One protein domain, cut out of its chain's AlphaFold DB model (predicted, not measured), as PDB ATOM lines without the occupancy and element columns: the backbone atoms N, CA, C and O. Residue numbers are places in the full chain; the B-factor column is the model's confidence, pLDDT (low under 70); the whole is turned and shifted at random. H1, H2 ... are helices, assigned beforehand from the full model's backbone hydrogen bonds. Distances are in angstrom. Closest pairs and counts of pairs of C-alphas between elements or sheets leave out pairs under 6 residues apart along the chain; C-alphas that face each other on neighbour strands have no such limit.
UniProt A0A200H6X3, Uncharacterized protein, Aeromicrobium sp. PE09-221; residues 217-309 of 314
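What this domain is: This is residues 217 to 309 of the 314 residues of an uncharacterized protein of Aeromicrobium sp. PE09-221 (UniProt A0A200H6X3). What shape? H1, H2 and H5 make a loose bundle; H4 crosses H2 and H5; H3 packs on H2. How large? The printed part has 93 residues with five named helices, is all helix and compact, with a radius of gyration of the C-alphas of 12.6 A, and spans 35 by 29 by 25 A.

How they stand to each other: What comes first? H1, residues 217 to 228, and H2, residues 234 to 251, form a hairpin at a steep tilt of 41 degrees. What follows? H4, residues 266 to 276, touches H5, residues 291 to 307; their closest C-alphas, Leu 269 and Ala 296, are 5.9 A apart. Every O i to N i+4 pair is within hydrogen-bond range in H1, H2 and H5, and 6 of 7 in H4.

Where its parts are: Where is C-alpha 217? It is at (636.331, 492.171, 475.181). And C-alpha 307? It is at (621.073, 489.457, 475.955).

The domain as a whole: Any cut? The printed part has no cut. Low pLDDT? Residues 278 to 287, in the long link before H5, are under 70.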
ATOM      1  N   LEU A 217     636.429 490.874 474.495       75.38
ATOM      2  CA  LEU A 217     636.331 492.171 475.181       75.38
ATOM      3  C   LEU A 217     636.951 493.290 474.339       75.38
ATOM      4  O   LEU A 217     636.362 494.362 474.257       75.38
ATOM      5  N   GLY A 218     638.092 493.028 473.692       78.12
ATOM      6  CA  GLY A 218     638.727 493.982 472.779       78.12
ATOM      7  C   GLY A 218     637.812 494.340 471.609       78.12
ATOM      8  O   GLY A 218     637.485 495.505 471.423       78.12
ATOM      9  N   VAL A 219     637.293 493.329 470.904       85.19
ATOM     10  CA  VAL A 219     636.339 493.515 469.798       85.19
ATOM     11  C   VAL A 219     635.101 494.299 470.233       85.19
ATOM     12  O   VAL A 219     634.661 495.204 469.529       85.19
ATOM     13  N   ILE A 220     634.530 493.971 471.394       88.56
ATOM     14  CA  ILE A 220     633.357 494.684 471.907       88.56
ATOM     15  C   ILE A 220     633.690 496.143 472.203       88.56
ATOM     16  O   ILE A 220     632.927 497.016 471.795       88.56
ATOM     17  N   ASN A 221     634.816 496.415 472.862       85.81
ATOM     18  CA  ASN A 221     635.245 497.779 473.142       85.81
ATOM     19  C   ASN A 221     635.491 498.566 471.846       85.81
ATOM     20  O   ASN A 221     635.006 499.685 471.720       85.81
ATOM     21  N   ASP A 222     636.163 497.978 470.859       87.19
ATOM     22  CA  ASP A 222     636.444 498.631 469.576       87.19
ATOM     23  C   ASP A 222     635.150 499.003 468.838       87.19
ATOM     24  O   ASP A 222     634.983 500.146 468.401       87.19
ATOM     25  N   ILE A 223     634.181 498.080 468.768       92.38
ATOM     26  CA  ILE A 223     632.860 498.348 468.178       92.38
ATOM     27  C   ILE A 223     632.122 499.433 468.979       92.38
ATOM     28  O   ILE A 223     631.537 500.339 468.380       92.38
ATOM     29  N   GLN A 224     632.163 499.395 470.317       92.12
ATOM     30  CA  GLN A 224     631.553 500.427 471.167       92.12
ATOM     31  C   GLN A 224     632.152 501.812 470.905       92.12
ATOM     32  O   GLN A 224     631.400 502.763 470.685       92.12
ATOM     33  N   GLN A 225     633.481 501.932 470.880       90.19
ATOM     34  CA  GLN A 225     634.160 503.201 470.613       90.19
ATOM     35  C   GLN A 225     633.854 503.718 469.204       90.19
ATOM     36  O   GLN A 225     633.581 504.906 469.033       90.19
ATOM     37  N   ALA A 226     633.797 502.837 468.203       91.69
ATOM     38  CA  ALA A 226     633.430 503.220 466.843       91.69
ATOM     39  C   ALA A 226     631.975 503.705 466.730       91.69
ATOM     40  O   ALA A 226     631.687 504.651 465.993       91.69
ATOM     41  N   ILE A 227     631.052 503.090 467.477       93.75
ATOM     42  CA  ILE A 227     629.657 503.537 467.570       93.75
ATOM     43  C   ILE A 227     629.576 504.919 468.231       93.75
ATOM     44  O   ILE A 227     628.886 505.793 467.702       93.75
ATOM     45  N   LEU A 228     630.279 505.127 469.350       92.56
ATOM     46  CA  LEU A 228     630.296 506.395 470.091       92.56
ATOM     47  C   LEU A 228     630.931 507.532 469.279       92.56
ATOM     48  O   LEU A 228     630.408 508.644 469.260       92.56
ATOM     49  N   GLY A 229     632.021 507.244 468.566       91.38
ATOM     50  CA  GLY A 229     632.727 508.190 467.699       91.38
ATOM     51  C   GLY A 229     632.093 508.394 466.320       91.38
ATOM     52  O   GLY A 229     632.647 509.127 465.503       91.38
ATOM     53  N   ASN A 230     630.960 507.740 466.027       89.88
ATOM     54  CA  ASN A 230     630.325 507.708 464.702       89.88
ATOM     55  C   ASN A 230     631.287 507.297 463.559       89.88
ATOM     56  O   ASN A 230     631.125 507.686 462.399       89.88
ATOM     57  N   SER A 231     632.287 506.478 463.884       91.44
ATOM     58  CA  SER A 231     633.379 506.049 463.005       91.44
ATOM     59  C   SER A 231     633.269 504.573 462.613       91.44
ATOM     60  O   SER A 231     634.269 503.931 462.299       91.44
ATOM     61  N   VAL A 232     632.052 504.017 462.629       92.81
ATOM     62  CA  VAL A 232     631.778 502.643 462.193       92.81
ATOM     63  C   VAL A 232     632.166 502.462 460.719       92.81
ATOM     64  O   VAL A 232     631.664 503.145 459.827       92.81
ATOM     65  N   GLN A 233     633.040 501.490 460.495       90.81
ATOM     66  CA  GLN A 233     633.581 501.045 459.204       90.81
ATOM     67  C   GLN A 233     633.299 499.555 458.976       90.81
ATOM     68  O   GLN A 233     633.013 498.834 459.932       90.81
ATOM     69  N   ARG A 234     633.465 499.073 457.734       89.06
ATOM     70  CA  ARG A 234     633.244 497.662 457.350       89.06
ATOM     71  C   ARG A 234     633.969 496.653 458.245       89.06
ATOM     72  O   ARG A 234     633.381 495.633 458.589       89.06
ATOM     73  N   GLY A 235     635.187 496.964 458.694       87.12
ATOM     74  CA  GLY A 235     635.939 496.109 459.622       87.12
ATOM     75  C   GLY A 235     635.159 495.748 460.895       87.12
ATOM     76  O   GLY A 235     635.187 494.597 461.316       87.12
ATOM     77  N   HIS A 236     634.368 496.677 461.439       92.44
ATOM     78  CA  HIS A 236     633.564 496.450 462.647       92.44
ATOM     79  C   HIS A 236     632.412 495.460 462.419       92.44
ATOM     80  O   HIS A 236     632.026 494.739 463.336       92.44
ATOM     81  N   PHE A 237     631.884 495.368 461.195       93.81
ATOM     82  CA  PHE A 237     630.885 494.357 460.837       93.81
ATOM     83  C   PHE A 237     631.512 492.964 460.812       93.81
ATOM     84  O   PHE A 237     630.947 492.027 461.369       93.81
ATOM     85  N   ASN A 238     632.710 492.834 460.236       90.19
ATOM     86  CA  ASN A 238     633.444 491.567 460.220       90.19
ATOM     87  C   ASN A 238     633.840 491.135 461.638       90.19
ATOM     88  O   ASN A 238     633.673 489.971 462.000       90.19
ATOM     89  N   GLN A 239     634.274 492.081 462.474       90.19
ATOM     90  CA  GLN A 239     634.515 491.852 463.899       90.19
ATOM     91  C   GLN A 239     633.248 491.375 464.627       90.19
ATOM     92  O   GLN A 239     633.304 490.384 465.359       90.19
ATOM     93  N   PHE A 240     632.100 492.031 464.408       93.88
ATOM     94  CA  PHE A 240     630.848 491.630 465.047       93.88
ATOM     95  C   PHE A 240     630.382 490.252 464.574       93.88
ATOM     96  O   PHE A 240     629.996 489.422 465.391       93.88
ATOM     97  N   ARG A 241     630.502 489.953 463.277       92.88
ATOM     98  CA  ARG A 241     630.210 488.621 462.737       92.88
ATOM     99  C   ARG A 241     631.070 487.543 463.393       92.88
ATOM    100  O   ARG A 241     630.525 486.550 463.866       92.88
ATOM    101  N   ALA A 242     632.383 487.752 463.473       87.56
ATOM    102  CA  ALA A 242     633.296 486.806 464.112       87.56
ATOM    103  C   ALA A 242     632.958 486.592 465.600       87.56
ATOM    104  O   ALA A 242     633.080 485.482 466.124       87.56
ATOM    105  N   LEU A 243     632.507 487.645 466.291       89.50
ATOM    106  CA  LEU A 243     632.016 487.552 467.663       89.50
ATOM    107  C   LEU A 243     630.743 486.695 467.755       89.50
ATOM    108  O   LEU A 243     630.671 485.826 468.627       89.50
ATOM    109  N   LEU A 244     629.773 486.900 466.860       91.81
ATOM    110  CA  LEU A 244     628.533 486.119 466.811       91.81
ATOM    111  C   LEU A 244     628.809 484.646 466.470       91.81
ATOM    112  O   LEU A 244     628.284 483.765 467.138       91.81
ATOM    113  N   GLU A 245     629.678 484.360 465.497       88.88
ATOM    114  CA  GLU A 245     630.081 482.994 465.117       88.88
ATOM    115  C   GLU A 245     630.706 482.238 466.288       88.88
ATOM    116  O   GLU A 245     630.263 481.139 466.628       88.88
ATOM    117  N   LYS A 246     631.680 482.850 466.969       83.75
ATOM    118  CA  LYS A 246     632.304 482.238 468.148       83.75
ATOM    119  C   LYS A 246     631.300 482.033 469.285       83.75
ATOM    120  O   LYS A 246     631.328 480.992 469.934       83.75
ATOM    121  N   THR A 247     630.395 482.988 469.501       85.00
ATOM    122  CA  THR A 247     629.358 482.890 470.541       85.00
ATOM    123  C   THR A 247     628.352 481.778 470.227       85.00
ATOM    124  O   THR A 247     628.032 480.979 471.103       85.00
ATOM    125  N   ALA A 248     627.892 481.678 468.978       86.12
ATOM    126  CA  ALA A 248     626.932 480.669 468.538       86.12
ATOM    127  C   ALA A 248     627.519 479.259 468.638       86.12
ATOM    128  O   ALA A 248     626.865 478.363 469.171       86.12
ATOM    129  N   ASN A 249     628.773 479.091 468.204       77.50
ATOM    130  CA  ASN A 249     629.505 477.833 468.328       77.50
ATOM    131  C   ASN A 249     629.674 477.427 469.798       77.50
ATOM    132  O   ASN A 249     629.414 476.280 470.149       77.50
ATOM    133  N   PHE A 250     630.054 478.370 470.669       77.56
ATOM    134  CA  PHE A 250     630.231 478.107 472.099       77.56
ATOM    135  C   PHE A 250     628.927 477.691 472.800       77.56
ATOM    136  O   PHE A 250     628.935 476.817 473.661       77.56
ATOM    137  N   LEU A 251     627.801 478.302 472.427       80.88
ATOM    138  CA  LEU A 251     626.485 478.027 473.012       80.88
ATOM    139  C   LEU A 251     625.731 476.871 472.332       80.88
ATOM    140  O   LEU A 251     624.648 476.505 472.784       80.88
ATOM    141  N   GLY A 252     626.281 476.287 471.262       78.25
ATOM    142  CA  GLY A 252     625.667 475.167 470.549       78.25
ATOM    143  C   GLY A 252     624.449 475.543 469.697       78.25
ATOM    144  O   GLY A 252     623.551 474.719 469.522       78.25
ATOM    145  N   HIS A 253     624.389 476.767 469.160       82.88
ATOM    146  CA  HIS A 253     623.315 477.176 468.247       82.88
ATOM    147  C   HIS A 253     623.448 476.478 466.890       82.88
ATOM    148  O   HIS A 253     624.329 476.791 466.089       82.88
ATOM    149  N   THR A 254     622.531 475.557 466.593       79.06
ATOM    150  CA  THR A 254     622.528 474.800 465.331       79.06
ATOM    151  C   THR A 254     622.119 475.634 464.113       79.06
ATOM    152  O   THR A 254     622.430 475.238 462.993       79.06
ATOM    153  N   GLY A 255     621.440 476.775 464.299       77.75
ATOM    154  CA  GLY A 255     621.128 477.736 463.230       77.75
ATOM    155  C   GLY A 255     622.277 478.700 462.906       77.75
ATOM    156  O   GLY A 255     622.152 479.543 462.017       77.75
ATOM    157  N   GLY A 256     623.422 478.557 463.583       85.88
ATOM    158  CA  GLY A 256     624.592 479.408 463.405       85.88
ATOM    159  C   GLY A 256     624.438 480.780 464.065       85.88
ATOM    160  O   GLY A 256     623.602 480.999 464.937       85.88
ATOM    161  N   TRP A 257     625.276 481.729 463.651       91.88
ATOM    162  CA  TRP A 257     625.364 483.058 464.268       91.88
ATOM    163  C   TRP A 257     624.119 483.932 464.080       91.88
ATOM    164  O   TRP A 257     623.910 484.859 464.859       91.88
ATOM    165  N   GLY A 258     623.295 483.650 463.064       90.31
ATOM    166  CA  GLY A 258     622.075 484.411 462.781       90.31
ATOM    167  C   GLY A 258     621.037 484.316 463.901       90.31
ATOM    168  O   GLY A 258     620.343 485.294 464.158       90.31
ATOM    169  N   ASP A 259     621.004 483.193 464.628       89.25
ATOM    170  CA  ASP A 259     620.106 482.975 465.775       89.25
ATOM    171  C   ASP A 259     620.358 483.963 466.926       89.25
ATOM    172  O   ASP A 259     619.512 484.135 467.803       89.25
ATOM    173  N   LEU A 260     621.530 484.604 466.939       91.88
ATOM    174  CA  LEU A 260     621.925 485.564 467.966       91.88
ATOM    175  C   LEU A 260     621.458 486.998 467.673       91.88
ATOM    176  O   LEU A 260     621.596 487.860 468.541       91.88
ATOM    177  N   LEU A 261     620.932 487.268 466.473       93.44
ATOM    178  CA  LEU A 261     620.379 488.568 466.092       93.44
ATOM    179  C   LEU A 261     618.869 488.576 466.335       93.44
ATOM    180  O   LEU A 261     618.094 488.019 465.558       93.44
ATOM    181  N   THR A 262     618.450 489.199 467.431       91.00
ATOM    182  CA  THR A 262     617.051 489.187 467.889       91.00
ATOM    183  C   THR A 262     616.387 490.561 467.860       91.00
ATOM    184  O   THR A 262     615.240 490.688 468.292       91.00
ATOM    185  N   GLY A 263     617.102 491.601 467.434       90.44
ATOM    186  CA  GLY A 263     616.580 492.957 467.394       90.44
ATOM    187  C   GLY A 263     615.730 493.247 466.147       90.44
ATOM    188  O   GLY A 263     615.494 492.377 465.301       90.44
ATOM    189  N   PRO A 264     615.218 494.486 466.038       90.62
ATOM    190  CA  PRO A 264     614.341 494.897 464.942       90.62
ATOM    191  C   PRO A 264     615.041 494.909 463.575       90.62
ATOM    192  O   PRO A 264     614.374 494.755 462.551       90.62
ATOM    193  N   ASP A 265     616.368 495.052 463.553       93.81
ATOM    194  CA  ASP A 265     617.168 495.193 462.338       93.81
ATOM    195  C   ASP A 265     617.879 493.886 461.947       93.81
ATOM    196  O   ASP A 265     618.617 493.852 460.960       93.81
ATOM    197  N   ALA A 266     617.625 492.782 462.660       93.06
ATOM    198  CA  ALA A 266     618.285 491.489 462.477       93.06
ATOM    199  C   ALA A 266     618.292 491.010 461.016       93.06
ATOM    200  O   ALA A 266     619.318 490.557 460.500       93.06
ATOM    201  N   ALA A 267     617.169 491.160 460.306       93.25
ATOM    202  CA  ALA A 267     617.053 490.762 458.904       93.25
ATOM    203  C   ALA A 267     617.917 491.621 457.962       93.25
ATOM    204  O   ALA A 267     618.463 491.106 456.981       93.25
ATOM    205  N   LEU A 268     618.041 492.923 458.243       94.31
ATOM    206  CA  LEU A 268     618.911 493.831 457.498       94.31
ATOM    207  C   LEU A 268     620.373 493.523 457.815       94.31
ATOM    208  O   LEU A 268     621.159 493.275 456.899       94.31
ATOM    209  N   LEU A 269     620.722 493.460 459.101       95.06
ATOM    210  CA  LEU A 269     622.094 493.235 459.527       95.06
ATOM    211  C   LEU A 269     622.620 491.880 459.047       95.06
ATOM    212  O   LEU A 269     623.741 491.813 458.557       95.06
ATOM    213  N   THR A 270     621.802 490.825 459.059       94.69
ATOM    214  CA  THR A 270     622.176 489.510 458.507       94.69
ATOM    215  C   THR A 270     622.641 489.610 457.051       94.69
ATOM    216  O   THR A 270     623.644 489.009 456.664       94.69
ATOM    217  N   LYS A 271     621.939 490.391 456.218       92.88
ATOM    218  CA  LYS A 271     622.320 490.597 454.811       92.88
ATOM    219  C   LYS A 271     623.624 491.377 454.699       92.88
ATOM    220  O   LYS A 271     624.480 490.996 453.906       92.88
ATOM    221  N   VAL A 272     623.787 492.425 455.506       92.00
ATOM    222  CA  VAL A 272     624.997 493.260 455.518       92.00
ATOM    223  C   VAL A 272     626.219 492.458 455.976       92.00
ATOM    224  O   VAL A 272     627.256 492.509 455.322       92.00
ATOM    225  N   LEU A 273     626.097 491.652 457.036       92.44
ATOM    226  CA  LEU A 273     627.180 490.795 457.529       92.44
ATOM    227  C   LEU A 273     627.582 489.728 456.510       92.44
ATOM    228  O   LEU A 273     628.763 489.430 456.386       92.44
ATOM    229  N   ASN A 274     626.631 489.155 455.768       90.44
ATOM    230  CA  ASN A 274     626.940 488.227 454.674       90.44
ATOM    231  C   ASN A 274     627.600 488.923 453.477       90.44
ATOM    232  O   ASN A 274     628.478 488.340 452.840       90.44
ATOM    233  N   LEU A 275     627.178 490.154 453.172       87.31
ATOM    234  CA  LEU A 275     627.741 490.964 452.094       87.31
ATOM    235  C   LEU A 275     629.198 491.341 452.383       87.31
ATOM    236  O   LEU A 275     630.045 491.199 451.508       87.31
ATOM    237  N   TYR A 276     629.487 491.811 453.597       85.44
ATOM    238  CA  TYR A 276     630.824 492.262 453.988       85.44
ATOM    239  C   TYR A 276     631.794 491.126 454.327       85.44
ATOM    240  O   TYR A 276     633.002 491.346 454.280       85.44
ATOM    241  N   SER A 277     631.295 489.915 454.594       75.06
ATOM    242  CA  SER A 277     632.130 488.732 454.835       75.06
ATOM    243  C   SER A 277     632.573 488.002 453.562       75.06
ATOM    244  O   SER A 277     633.309 487.025 453.657       75.06
ATOM    245  N   HIS A 278     632.090 488.399 452.380       67.94
ATOM    246  CA  HIS A 278     632.540 487.839 451.104       67.94
ATOM    247  C   HIS A 278     633.576 488.774 450.466       67.94
ATOM    248  O   HIS A 278     633.219 489.827 449.939       67.94
ATOM    249  N   ASP A 279     634.841 488.340 450.417       55.50
ATOM    250  CA  ASP A 279     635.999 489.059 449.840       55.50
ATOM    251  C   ASP A 279     635.864 489.456 448.355       55.50
ATOM    252  O   ASP A 279     636.721 490.139 447.797       55.50
ATOM    253  N   ARG A 280     634.761 489.096 447.683       48.06
ATOM    254  CA  ARG A 280     634.473 489.477 446.288       48.06
ATOM    255  C   ARG A 280     634.281 490.982 446.061       48.06
ATOM    256  O   ARG A 280     634.143 491.388 444.911       48.06
ATOM    257  N   PHE A 281     634.272 491.793 447.117       48.69
ATOM    258  CA  PHE A 281     634.141 493.252 447.044       48.69
ATOM    259  C   PHE A 281     635.332 494.011 447.649       48.69
ATOM    260  O   PHE A 281     635.186 495.193 447.963       48.69
ATOM    261  N   ALA A 282     636.499 493.367 447.790       47.31
ATOM    262  CA  ALA A 282     637.732 494.014 448.256       47.31
ATOM    263  C   ALA A 282     638.114 495.265 447.430       47.31
ATOM    264  O   ALA A 282     638.673 496.207 447.976       47.31
ATOM    265  N   ASP A 283     637.715 495.328 446.154       46.84
ATOM    266  CA  ASP A 283     637.958 496.483 445.271       46.84
ATOM    267  C   ASP A 283     637.025 497.689 445.518       46.84
ATOM    268  O   ASP A 283     637.237 498.771 444.970       46.84
ATOM    269  N   LEU A 284     635.980 497.544 446.341       47.78
ATOM    270  CA  LEU A 284     635.102 498.647 446.746       47.78
ATOM    271  C   LEU A 284     635.549 499.186 448.102       47.78
ATOM    272  O   LEU A 284     634.788 499.136 449.070       47.78
ATOM    273  N   ASP A 285     636.761 499.720 448.170       47.25
ATOM    274  CA  ASP A 285     637.350 500.345 449.360       47.25
ATOM    275  C   ASP A 285     636.752 501.745 449.640       47.25
ATOM    276  O   ASP A 285     637.427 502.708 450.002       47.25
ATOM    277  N   SER A 286     635.435 501.897 449.456       54.31
ATOM    278  CA  SER A 286     634.721 503.050 449.991       54.31
ATOM    279  C   SER A 286     634.551 502.824 451.495       54.31
ATOM    280  O   SER A 286     633.675 502.067 451.927       54.31
ATOM    281  N   ALA A 287     635.382 503.491 452.302       58.00
ATOM    282  CA  ALA A 287     635.302 503.488 453.768       58.00
ATOM    283  C   ALA A 287     633.913 503.899 454.306       58.00
ATOM    284  O   ALA A 287     633.579 503.649 455.466       58.00
ATOM    285  N   GLU A 288     633.092 504.530 453.465       73.06
ATOM    286  CA  GLU A 288     631.780 505.028 453.828       73.06
ATOM    287  C   GLU A 288     630.729 503.908 453.853       73.06
ATOM    288  O   GLU A 288     630.297 503.368 452.834       73.06
ATOM    289  N   VAL A 289     630.332 503.540 455.070       86.31
ATOM    290  CA  VAL A 289     629.201 502.653 455.344       86.31
ATOM    291  C   VAL A 289     627.916 503.483 455.356       86.31
ATOM    292  O   VAL A 289     627.872 504.533 456.003       86.31
ATOM    293  N   ALA A 290     626.867 503.001 454.684       90.12
ATOM    294  CA  ALA A 290     625.556 503.648 454.681       90.12
ATOM    295  C   ALA A 290     625.016 503.836 456.109       90.12
ATOM    296  O   ALA A 290     625.171 502.956 456.959       90.12
ATOM    297  N   VAL A 291     624.362 504.973 456.367       91.06
ATOM    298  CA  VAL A 291     623.834 505.329 457.698       91.06
ATOM    299  C   VAL A 291     622.901 504.240 458.235       91.06
ATOM    300  O   VAL A 291     623.074 503.794 459.363       91.06
ATOM    301  N   GLU A 292     622.020 503.722 457.381       92.25
ATOM    302  CA  GLU A 292     621.094 502.627 457.700       92.25
ATOM    303  C   GLU A 292     621.817 501.375 458.224       92.25
ATOM    304  O   GLU A 292     621.352 500.721 459.154       92.25
ATOM    305  N   TYR A 293     622.994 501.050 457.680       94.44
ATOM    306  CA  TYR A 293     623.775 499.893 458.125       94.44
ATOM    307  C   TYR A 293     624.489 500.164 459.449       94.44
ATOM    308  O   TYR A 293     624.620 499.255 460.270       94.44
ATOM    309  N   LYS A 294     624.947 501.403 459.675       94.44
ATOM    310  CA  LYS A 294     625.530 501.814 460.962       94.44
ATOM    311  C   LYS A 294     624.489 501.749 462.079       94.44
ATOM    312  O   LYS A 294     624.809 501.288 463.172       94.44
ATOM    313  N   ASP A 295     623.263 502.183 461.798       94.25
ATOM    314  CA  ASP A 295     622.159 502.155 462.758       94.25
ATOM    315  C   ASP A 295     621.720 500.716 463.063       94.25
ATOM    316  O   ASP A 295     621.611 500.364 464.237       94.25
ATOM    317  N   ALA A 296     621.614 499.860 462.039       95.44
ATOM    318  CA  ALA A 296     621.344 498.432 462.216       95.44
ATOM    319  C   ALA A 296     622.424 497.730 463.058       95.44
ATOM    320  O   ALA A 296     622.104 496.977 463.978       95.44
ATOM    321  N   LEU A 297     623.712 498.003 462.792       96.06
ATOM    322  CA  LEU A 297     624.810 497.486 463.616       96.06
ATOM    323  C   LEU A 297     624.666 497.955 465.066       96.06
ATOM    324  O   LEU A 297     624.782 497.144 465.977       96.06
ATOM    325  N   ARG A 298     624.405 499.252 465.284       95.69
ATOM    326  CA  ARG A 298     624.243 499.829 466.624       95.69
ATOM    327  C   ARG A 298     623.110 499.145 467.392       95.69
ATOM    328  O   ARG A 298     623.323 498.779 468.547       95.69
ATOM    329  N   GLY A 299     621.942 498.989 466.771       94.50
ATOM    330  CA  GLY A 299     620.758 498.396 467.398       94.50
ATOM    331  C   GLY A 299     620.980 496.939 467.796       94.50
ATOM    332  O   GLY A 299     620.843 496.581 468.967       94.50
ATOM    333  N   GLU A 300     621.409 496.109 466.848       95.62
ATOM    334  CA  GLU A 300     621.637 494.685 467.108       95.62
ATOM    335  C   GLU A 300     622.807 494.435 468.061       95.62
ATOM    336  O   GLU A 300     622.737 493.550 468.909       95.62
ATOM    337  N   PHE A 301     623.879 495.227 467.975       95.31
ATOM    338  CA  PHE A 301     625.001 495.107 468.900       95.31
ATOM    339  C   PHE A 301     624.586 495.442 470.340       95.31
ATOM    340  O   PHE A 301     624.996 494.756 471.276       95.31
ATOM    341  N   GLN A 302     623.726 496.445 470.543       93.50
ATOM    342  CA  GLN A 302     623.177 496.751 471.868       93.50
ATOM    343  C   GLN A 302     622.288 495.622 472.406       93.50
ATOM    344  O   GLN A 302     622.423 495.250 473.575       93.50
ATOM    345  N   GLU A 303     621.418 495.042 471.574       93.62
ATOM    346  CA  GLU A 303     620.594 493.901 471.989       93.62
ATOM    347  C   GLU A 303     621.432 492.644 472.260       93.62
ATOM    348  O   GLU A 303     621.179 491.941 473.241       93.62
ATOM    349  N   PHE A 304     622.494 492.408 471.487       92.69
ATOM    350  CA  PHE A 304     623.471 491.355 471.757       92.69
ATOM    351  C   PHE A 304     624.115 491.529 473.143       92.69
ATOM    352  O   PHE A 304     624.074 490.614 473.972       92.69
ATOM    353  N   LEU A 305     624.653 492.717 473.449       90.69
ATOM    354  CA  LEU A 305     625.291 492.986 474.743       90.69
ATOM    355  C   LEU A 305     624.327 492.786 475.918       90.69
ATOM    356  O   LEU A 305     624.694 492.197 476.937       90.69
ATOM    357  N   LYS A 306     623.081 493.242 475.770       89.69
ATOM    358  CA  LYS A 306     622.027 493.101 476.781       89.69
ATOM    359  C   LYS A 306     621.630 491.641 476.995       89.69
ATOM    360  O   LYS A 306     621.532 491.210 478.145       89.69
ATOM    361  N   THR A 307     621.450 490.880 475.917       87.31
ATOM    362  CA  THR A 307     621.073 489.457 475.955       87.31
ATOM    363  C   THR A 307     622.099 488.636 476.730       87.31
ATOM    364  O   THR A 307     621.743 487.868 477.625       87.31
ATOM    365  N   PHE A 308     623.384 488.871 476.466       83.44
ATOM    366  CA  PHE A 308     624.482 488.142 477.103       83.44
ATOM    367  C   PHE A 308     625.025 488.814 478.369       83.44
ATOM    368  O   PHE A 308     626.042 488.379 478.908       83.44
ATOM    369  N   ARG A 309     624.345 489.857 478.870       78.00
ATOM    370  CA  ARG A 309     624.718 490.626 480.072       78.00
ATOM    371  C   ARG A 309     626.184 491.065 480.073       78.00
ATOM    372  O   ARG A 309     626.840 491.061 481.118       78.00
TER     373      ARG A 309